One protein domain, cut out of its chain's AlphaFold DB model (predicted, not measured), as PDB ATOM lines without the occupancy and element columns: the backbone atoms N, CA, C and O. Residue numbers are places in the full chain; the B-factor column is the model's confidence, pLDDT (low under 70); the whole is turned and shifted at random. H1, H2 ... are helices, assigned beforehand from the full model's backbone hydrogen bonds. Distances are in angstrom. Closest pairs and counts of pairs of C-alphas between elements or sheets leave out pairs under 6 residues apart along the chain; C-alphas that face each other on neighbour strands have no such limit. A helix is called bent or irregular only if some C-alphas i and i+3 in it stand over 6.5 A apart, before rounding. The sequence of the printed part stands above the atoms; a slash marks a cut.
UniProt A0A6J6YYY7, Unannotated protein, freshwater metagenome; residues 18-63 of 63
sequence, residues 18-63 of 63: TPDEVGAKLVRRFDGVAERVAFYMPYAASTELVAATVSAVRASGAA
ATOM      1  N   THR A  18      30.983  -1.925   4.625       97.06
ATOM      2  CA  THR A  18      30.639  -3.010   3.696       97.06
ATOM      3  C   THR A  18      29.372  -3.748   4.158       97.06
ATOM      4  O   THR A  18      28.982  -3.627   5.322       97.06
ATOM      5  N   PRO A  19      28.715  -4.544   3.293       96.62
ATOM      6  CA  PRO A  19      27.549  -5.332   3.695       96.62
ATOM      7  C   PRO A  19      27.783  -6.207   4.937       96.62
ATOM      8  O   PRO A  19      26.923  -6.243   5.816       96.62
ATOM      9  N   ASP A  20      28.955  -6.838   5.048       97.69
ATOM     10  CA  ASP A  20      29.322  -7.683   6.193       97.69
ATOM     11  C   ASP A  20      29.466  -6.863   7.482       97.69
ATOM     12  O   ASP A  20      28.910  -7.216   8.526       97.69
ATOM     13  N   GLU A  21      30.149  -5.718   7.406       97.38
ATOM     14  CA  GLU A  21      30.302  -4.802   8.539       97.38
ATOM     15  C   GLU A  21      28.953  -4.237   8.989       97.38
ATOM     16  O   GLU A  21      28.677  -4.159  10.188       97.38
ATOM     17  N   VAL A  22      28.105  -3.846   8.036       95.81
ATOM     18  CA  VAL A  22      26.759  -3.331   8.300       95.81
ATOM     19  C   VAL A  22      25.900  -4.414   8.944       95.81
ATOM     20  O   VAL A  22      25.234  -4.132   9.939       95.81
ATOM     21  N   GLY A  23      25.946  -5.653   8.446       95.69
ATOM     22  CA  GLY A  23      25.211  -6.779   9.020       95.69
ATOM     23  C   GLY A  23      25.567  -7.031  10.484       95.69
ATOM     24  O   GLY A  23      24.676  -7.041  11.337       95.69
ATOM     25  N   ALA A  24      26.862  -7.130  10.795       96.44
ATOM     26  CA  ALA A  24      27.338  -7.339  12.162       96.44
ATOM     27  C   ALA A  24      26.980  -6.165  13.093       96.44
ATOM     28  O   ALA A  24      26.506  -6.365  14.216       96.44
ATOM     29  N   LYS A  25      27.161  -4.922  12.624       95.69
ATOM     30  CA  LYS A  25      26.825  -3.712  13.393       95.69
ATOM     31  C   LYS A  25      25.323  -3.604  13.658       95.69
ATOM     32  O   LYS A  25      24.948  -3.220  14.763       95.69
ATOM     33  N   LEU A  26      24.469  -3.948  12.690       94.75
ATOM     34  CA  LEU A  26      23.013  -3.925  12.855       94.75
ATOM     35  C   LEU A  26      22.548  -4.932  13.905       94.75
ATOM     36  O   LEU A  26      21.803  -4.547  14.802       94.75
ATOM     37  N   VAL A  27      23.017  -6.182  13.841       95.12
ATOM     38  CA  VAL A  27      22.664  -7.202  14.842       95.12
ATOM     39  C   VAL A  27      23.092  -6.748  16.234       95.12
ATOM     40  O   VAL A  27      22.259  -6.666  17.129       95.12
ATOM     41  N   ARG A  28      24.346  -6.309  16.399       94.94
ATOM     42  CA  ARG A  28      24.834  -5.773  17.678       94.94
ATOM     43  C   ARG A  28      24.016  -4.577  18.178       94.94
ATOM     44  O   ARG A  28      23.822  -4.422  19.378       94.94
ATOM     45  N   ARG A  29      23.576  -3.689  17.281       93.75
ATOM     46  CA  ARG A  29      22.858  -2.453  17.634       93.75
ATOM     47  C   ARG A  29      21.436  -2.702  18.137       93.75
ATOM     48  O   ARG A  29      20.914  -1.855  18.867       93.75
ATOM     49  N   PHE A  30      20.820  -3.800  17.709       94.00
ATOM     50  CA  PHE A  30      19.439  -4.155  18.037       94.00
ATOM     51  C   PHE A  30      19.313  -5.395  18.929       94.00
ATOM     52  O   PHE A  30      18.192  -5.732  19.312       94.00
ATOM     53  N   ASP A  31      20.427  -6.028  19.299       94.69
ATOM     54  CA  ASP A  31      20.457  -7.130  20.258       94.69
ATOM     55  C   ASP A  31      19.756  -6.745  21.573       94.69
ATOM     56  O   ASP A  31      19.962  -5.657  22.118       94.69
ATOM     57  N   GLY A  32      18.849  -7.606  22.035       94.88
ATOM     58  CA  GLY A  32      17.984  -7.359  23.194       94.88
ATOM     59  C   GLY A  32      16.941  -6.235  23.042       94.88
ATOM     60  O   GLY A  32      16.181  -5.996  23.978       94.88
ATOM     61  N   VAL A  33      16.874  -5.546  21.894       95.81
ATOM     62  CA  VAL A  33      15.945  -4.424  21.639       95.81
ATOM     63  C   VAL A  33      14.862  -4.796  20.628       95.81
ATOM     64  O   VAL A  33      13.707  -4.403  20.796       95.81
ATOM     65  N   ALA A  34      15.213  -5.528  19.568       93.19
ATOM     66  CA  ALA A  34      14.272  -5.923  18.526       93.19
ATOM     67  C   ALA A  34      14.613  -7.296  17.939       93.19
ATOM     68  O   ALA A  34      15.751  -7.564  17.573       93.19
ATOM     69  N   GLU A  35      13.593  -8.134  17.751       90.38
ATOM     70  CA  GLU A  35      13.737  -9.441  17.087       90.38
ATOM     71  C   GLU A  35      13.680  -9.337  15.555       90.38
ATOM     72  O   GLU A  35      14.094 -10.242  14.832       90.38
ATOM     73  N   ARG A  36      13.111  -8.244  15.030       90.69
ATOM     74  CA  ARG A  36      12.888  -8.041  13.596       90.69
ATOM     75  C   ARG A  36      13.178  -6.602  13.209       90.69
ATOM     76  O   ARG A  36      12.645  -5.672  13.807       90.69
ATOM     77  N   VAL A  37      13.951  -6.441  12.142       88.25
ATOM     78  CA  VAL A  37      14.254  -5.144  11.533       88.25
ATOM     79  C   VAL A  37      13.831  -5.147  10.068       88.25
ATOM     80  O   VAL A  37      13.939  -6.161   9.377       88.25
ATOM     81  N   ALA A  38      13.312  -4.014   9.599       88.62
ATOM     82  CA  ALA A  38      12.939  -3.810   8.205       88.62
ATOM     83  C   ALA A  38      13.898  -2.809   7.558       88.62
ATOM     84  O   ALA A  38      14.218  -1.776   8.144       88.62
ATOM     85  N   PHE A  39      14.326  -3.104   6.334       86.94
ATOM     86  CA  PHE A  39      15.135  -2.186   5.544       86.94
ATOM     87  C   PHE A  39      14.219  -1.203   4.822       86.94
ATOM     88  O   PHE A  39      13.468  -1.588   3.928       86.94
ATOM     89  N   TYR A  40      14.292   0.068   5.210       86.56
ATOM     90  CA  TYR A  40      13.691   1.156   4.450       86.56
ATOM     91  C   TYR A  40      14.749   1.774   3.535       86.56
ATOM     92  O   TYR A  40      15.763   2.284   4.007       86.56
ATOM     93  N   MET A  41      14.514   1.715   2.224       86.25
ATOM     94  CA  MET A  41      15.436   2.217   1.203       86.25
ATOM     95  C   MET A  41      14.773   3.375   0.448       86.25
ATOM     96  O   MET A  41      14.095   3.144  -0.552       86.25
ATOM     97  N   PRO A  42      14.920   4.624   0.924       86.00
ATOM     98  CA  PRO A  42      14.328   5.789   0.264       86.00
ATOM     99  C   PRO A  42      15.002   6.131  -1.073       86.00
ATOM    100  O   PRO A  42      14.447   6.891  -1.864       86.00
ATOM    101  N   TYR A  43      16.185   5.568  -1.333       90.06
ATOM    102  CA  TYR A  43      16.952   5.749  -2.561       90.06
ATOM    103  C   TYR A  43      17.144   4.417  -3.279       90.06
ATOM    104  O   TYR A  43      17.096   3.349  -2.665       90.06
ATOM    105  N   ALA A  44      17.389   4.487  -4.588       91.94
ATOM    106  CA  ALA A  44      17.686   3.306  -5.382       91.94
ATOM    107  C   ALA A  44      18.971   2.630  -4.878       91.94
ATOM    108  O   ALA A  44      20.035   3.245  -4.830       91.94
ATOM    109  N   ALA A  45      18.860   1.349  -4.539       91.19
ATOM    110  CA  ALA A  45      19.975   0.463  -4.248       91.19
ATOM    111  C   ALA A  45      19.936  -0.698  -5.243       91.19
ATOM    112  O   ALA A  45      18.854  -1.139  -5.641       91.19
ATOM    113  N   SER A  46      21.101  -1.196  -5.660       95.06
ATOM    114  CA  SER A  46      21.137  -2.375  -6.523       95.06
ATOM    115  C   SER A  46      20.609  -3.589  -5.761       95.06
ATOM    116  O   SER A  46      20.895  -3.768  -4.577       95.06
ATOM    117  N   THR A  47      19.865  -4.461  -6.441       94.62
ATOM    118  CA  THR A  47      19.356  -5.702  -5.838       94.62
ATOM    119  C   THR A  47      20.483  -6.546  -5.239       94.62
ATOM    120  O   THR A  47      20.291  -7.178  -4.208       94.62
ATOM    121  N   GLU A  48      21.668  -6.515  -5.849       97.06
ATOM    122  CA  GLU A  48      22.864  -7.206  -5.365       97.06
ATOM    123  C   GLU A  48      23.352  -6.661  -4.016       97.06
ATOM    124  O   GLU A  48      23.569  -7.438  -3.089       97.06
ATOM    125  N   LEU A  49      23.438  -5.334  -3.862       94.75
ATOM    126  CA  LEU A  49      23.817  -4.709  -2.592       94.75
ATOM    127  C   LEU A  49      22.811  -5.046  -1.486       94.75
ATOM    128  O   LEU A  49      23.192  -5.363  -0.356       94.75
ATOM    129  N   VAL A  50      21.521  -5.003  -1.818       94.50
ATOM    130  CA  VAL A  50      20.442  -5.329  -0.879       94.50
ATOM    131  C   VAL A  50      20.520  -6.793  -0.466       94.50
ATOM    132  O   VAL A  50      20.466  -7.096   0.725       94.50
ATOM    133  N   ALA A  51      20.699  -7.700  -1.428       95.56
ATOM    134  CA  ALA A  51      20.841  -9.124  -1.164       95.56
ATOM    135  C   ALA A  51      22.056  -9.413  -0.273       95.56
ATOM    136  O   ALA A  51      21.916 -10.131   0.716       95.56
ATOM    137  N   ALA A  52      23.215  -8.815  -0.563       97.12
ATOM    138  CA  ALA A  52      24.417  -8.967   0.254       97.12
ATOM    139  C   ALA A  52      24.190  -8.483   1.695       97.12
ATOM    140  O   ALA A  52      24.504  -9.194   2.647       97.12
ATOM    141  N   THR A  53      23.565  -7.314   1.863       95.50
ATOM    142  CA  THR A  53      23.302  -6.726   3.186       95.50
ATOM    143  C   THR A  53      22.332  -7.583   4.005       95.50
ATOM    144  O   THR A  53      22.581  -7.865   5.174       95.50
ATOM    145  N   VAL A  54      21.236  -8.053   3.398       94.56
ATOM    146  CA  VAL A  54      20.263  -8.928   4.075       94.56
ATOM    147  C   VAL A  54      20.899 -10.270   4.450       94.56
ATOM    148  O   VAL A  54      20.654 -10.774   5.548       94.56
ATOM    149  N   SER A  55      21.724 -10.843   3.572       96.00
ATOM    150  CA  SER A  55      22.464 -12.078   3.853       96.00
ATOM    151  C   SER A  55      23.425 -11.913   5.030       96.00
ATOM    152  O   SER A  55      23.423 -12.757   5.924       96.00
ATOM    153  N   ALA A  56      24.175 -10.809   5.087       96.56
ATOM    154  CA  ALA A  56      25.095 -10.517   6.185       96.56
ATOM    155  C   ALA A  56      24.379 -10.383   7.539       96.56
ATOM    156  O   ALA A  56      24.842 -10.915   8.550       96.56
ATOM    157  N   VAL A  57      23.212  -9.729   7.569       94.88
ATOM    158  CA  VAL A  57      22.382  -9.606   8.783       94.88
ATOM    159  C   VAL A  57      21.912 -10.976   9.260       94.88
ATOM    160  O   VAL A  57      22.006 -11.285  10.445       94.88
ATOM    161  N   ARG A  58      21.434 -11.823   8.338       93.69
ATOM    162  CA  ARG A  58      20.988 -13.183   8.667       93.69
ATOM    163  C   ARG A  58      22.124 -14.045   9.202       93.69
ATOM    164  O   ARG A  58      21.920 -14.746  10.183       93.69
ATOM    165  N   ALA A  59      23.296 -13.990   8.572       95.12
ATOM    166  CA  ALA A  59      24.468 -14.733   9.021       95.12
ATOM    167  C   ALA A  59      24.923 -14.286  10.419       95.12
ATOM    168  O   ALA A  59      25.248 -15.124  11.251       95.12
ATOM    169  N   SER A  60      24.885 -12.977  10.690       94.12
ATOM    170  CA  SER A  60      25.312 -12.403  11.972       94.12
ATOM    171  C   SER A  60      24.331 -12.672  13.118       94.12
ATOM    172  O   SER A  60      24.761 -12.779  14.257       94.12
ATOM    173  N   GLY A  61      23.026 -12.759  12.836       87.88
ATOM    174  CA  GLY A  61      21.987 -13.002  13.849       87.88
ATOM    175  C   GLY A  61      21.663 -14.478  14.096       87.88
ATOM    176  O   GLY A  61      20.824 -14.777  14.938       87.88
ATOM    177  N   ALA A  62      22.270 -15.392  13.336       77.06
ATOM    178  CA  ALA A  62      22.130 -16.839  13.520       77.06
ATOM    179  C   ALA A  62      23.209 -17.446  14.444       77.06
ATOM    180  O   ALA A  62      23.197 -18.659  14.656       77.06
ATOM    181  N   ALA A  63      24.142 -16.622  14.934       56.56
ATOM    182  CA  ALA A  63      25.173 -16.979  15.908       56.56
ATOM    183  C   ALA A  63      24.685 -16.704  17.337       56.56
ATOM    184  O   ALA A  63      25.060 -17.496  18.230       56.56
TER     185      ALA A  63
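AT A GLANCE: This is residues 18 to 63 of the 63 residues of the protein "Unannotated protein" of freshwater metagenome (UniProt A0A6J6YYY7). Two helices, H1 and H2, cross at a steep angle and run the same way, joined by a long loop, residues 31 to 46, that travels back from the end of H1 to the beginning of H2. The turn of that loop, with the first residues of H2, residues 42 to 48, stands free at one end of the elongated outline. The printed part has 46 residues with two named helices, H1 then H2, and no named strand, and its class is all helix. It is compact, with a radius of gyration of the C-alphas of 10.6 A, and its C-alphas span 30 by 18 by 13 A.

HOW THE PARTS SIT: H1, residues 19 to 30, touches H2, residues 47 to 61, with 27 pairs of C-alphas within 8 A. The closest C-alphas of the two are those of Gly 23 and Val 57, 4.0 A apart. The helices' lines stand at a steep tilt of 47 degrees, and the helices run the same way. Their centres are 9.8 A apart. In H1 and H2 every O i to N i+4 pair is within hydrogen-bond range.

IN THESE COORDINATES: After Thr 18, H1 begins at Pro 19, C-alpha (27.549, -5.332, 3.695), and ends at Phe 30, 16.5 A from first to last C-alpha. H2 begins at Thr 47, C-alpha (19.356, -5.702, -5.838), and ends at Gly 61, C-alpha (21.987, -13.002, 13.849), with a length of 21.2 A. Neither helix is bent.

THE WHOLE: The two C-alphas farthest apart are those of Gly 32 and Ala 44, 30.5 A. The link from H1 to H2, 16 residues, is long, and its C-alphas lie 8 to 17 A from the mean of the C-alphas. The printed part has no cut and ends at Ala 63, the chain's last residue. The mean pLDDT of the printed part is 92.4, and residue 63 is the one printed residue under 70.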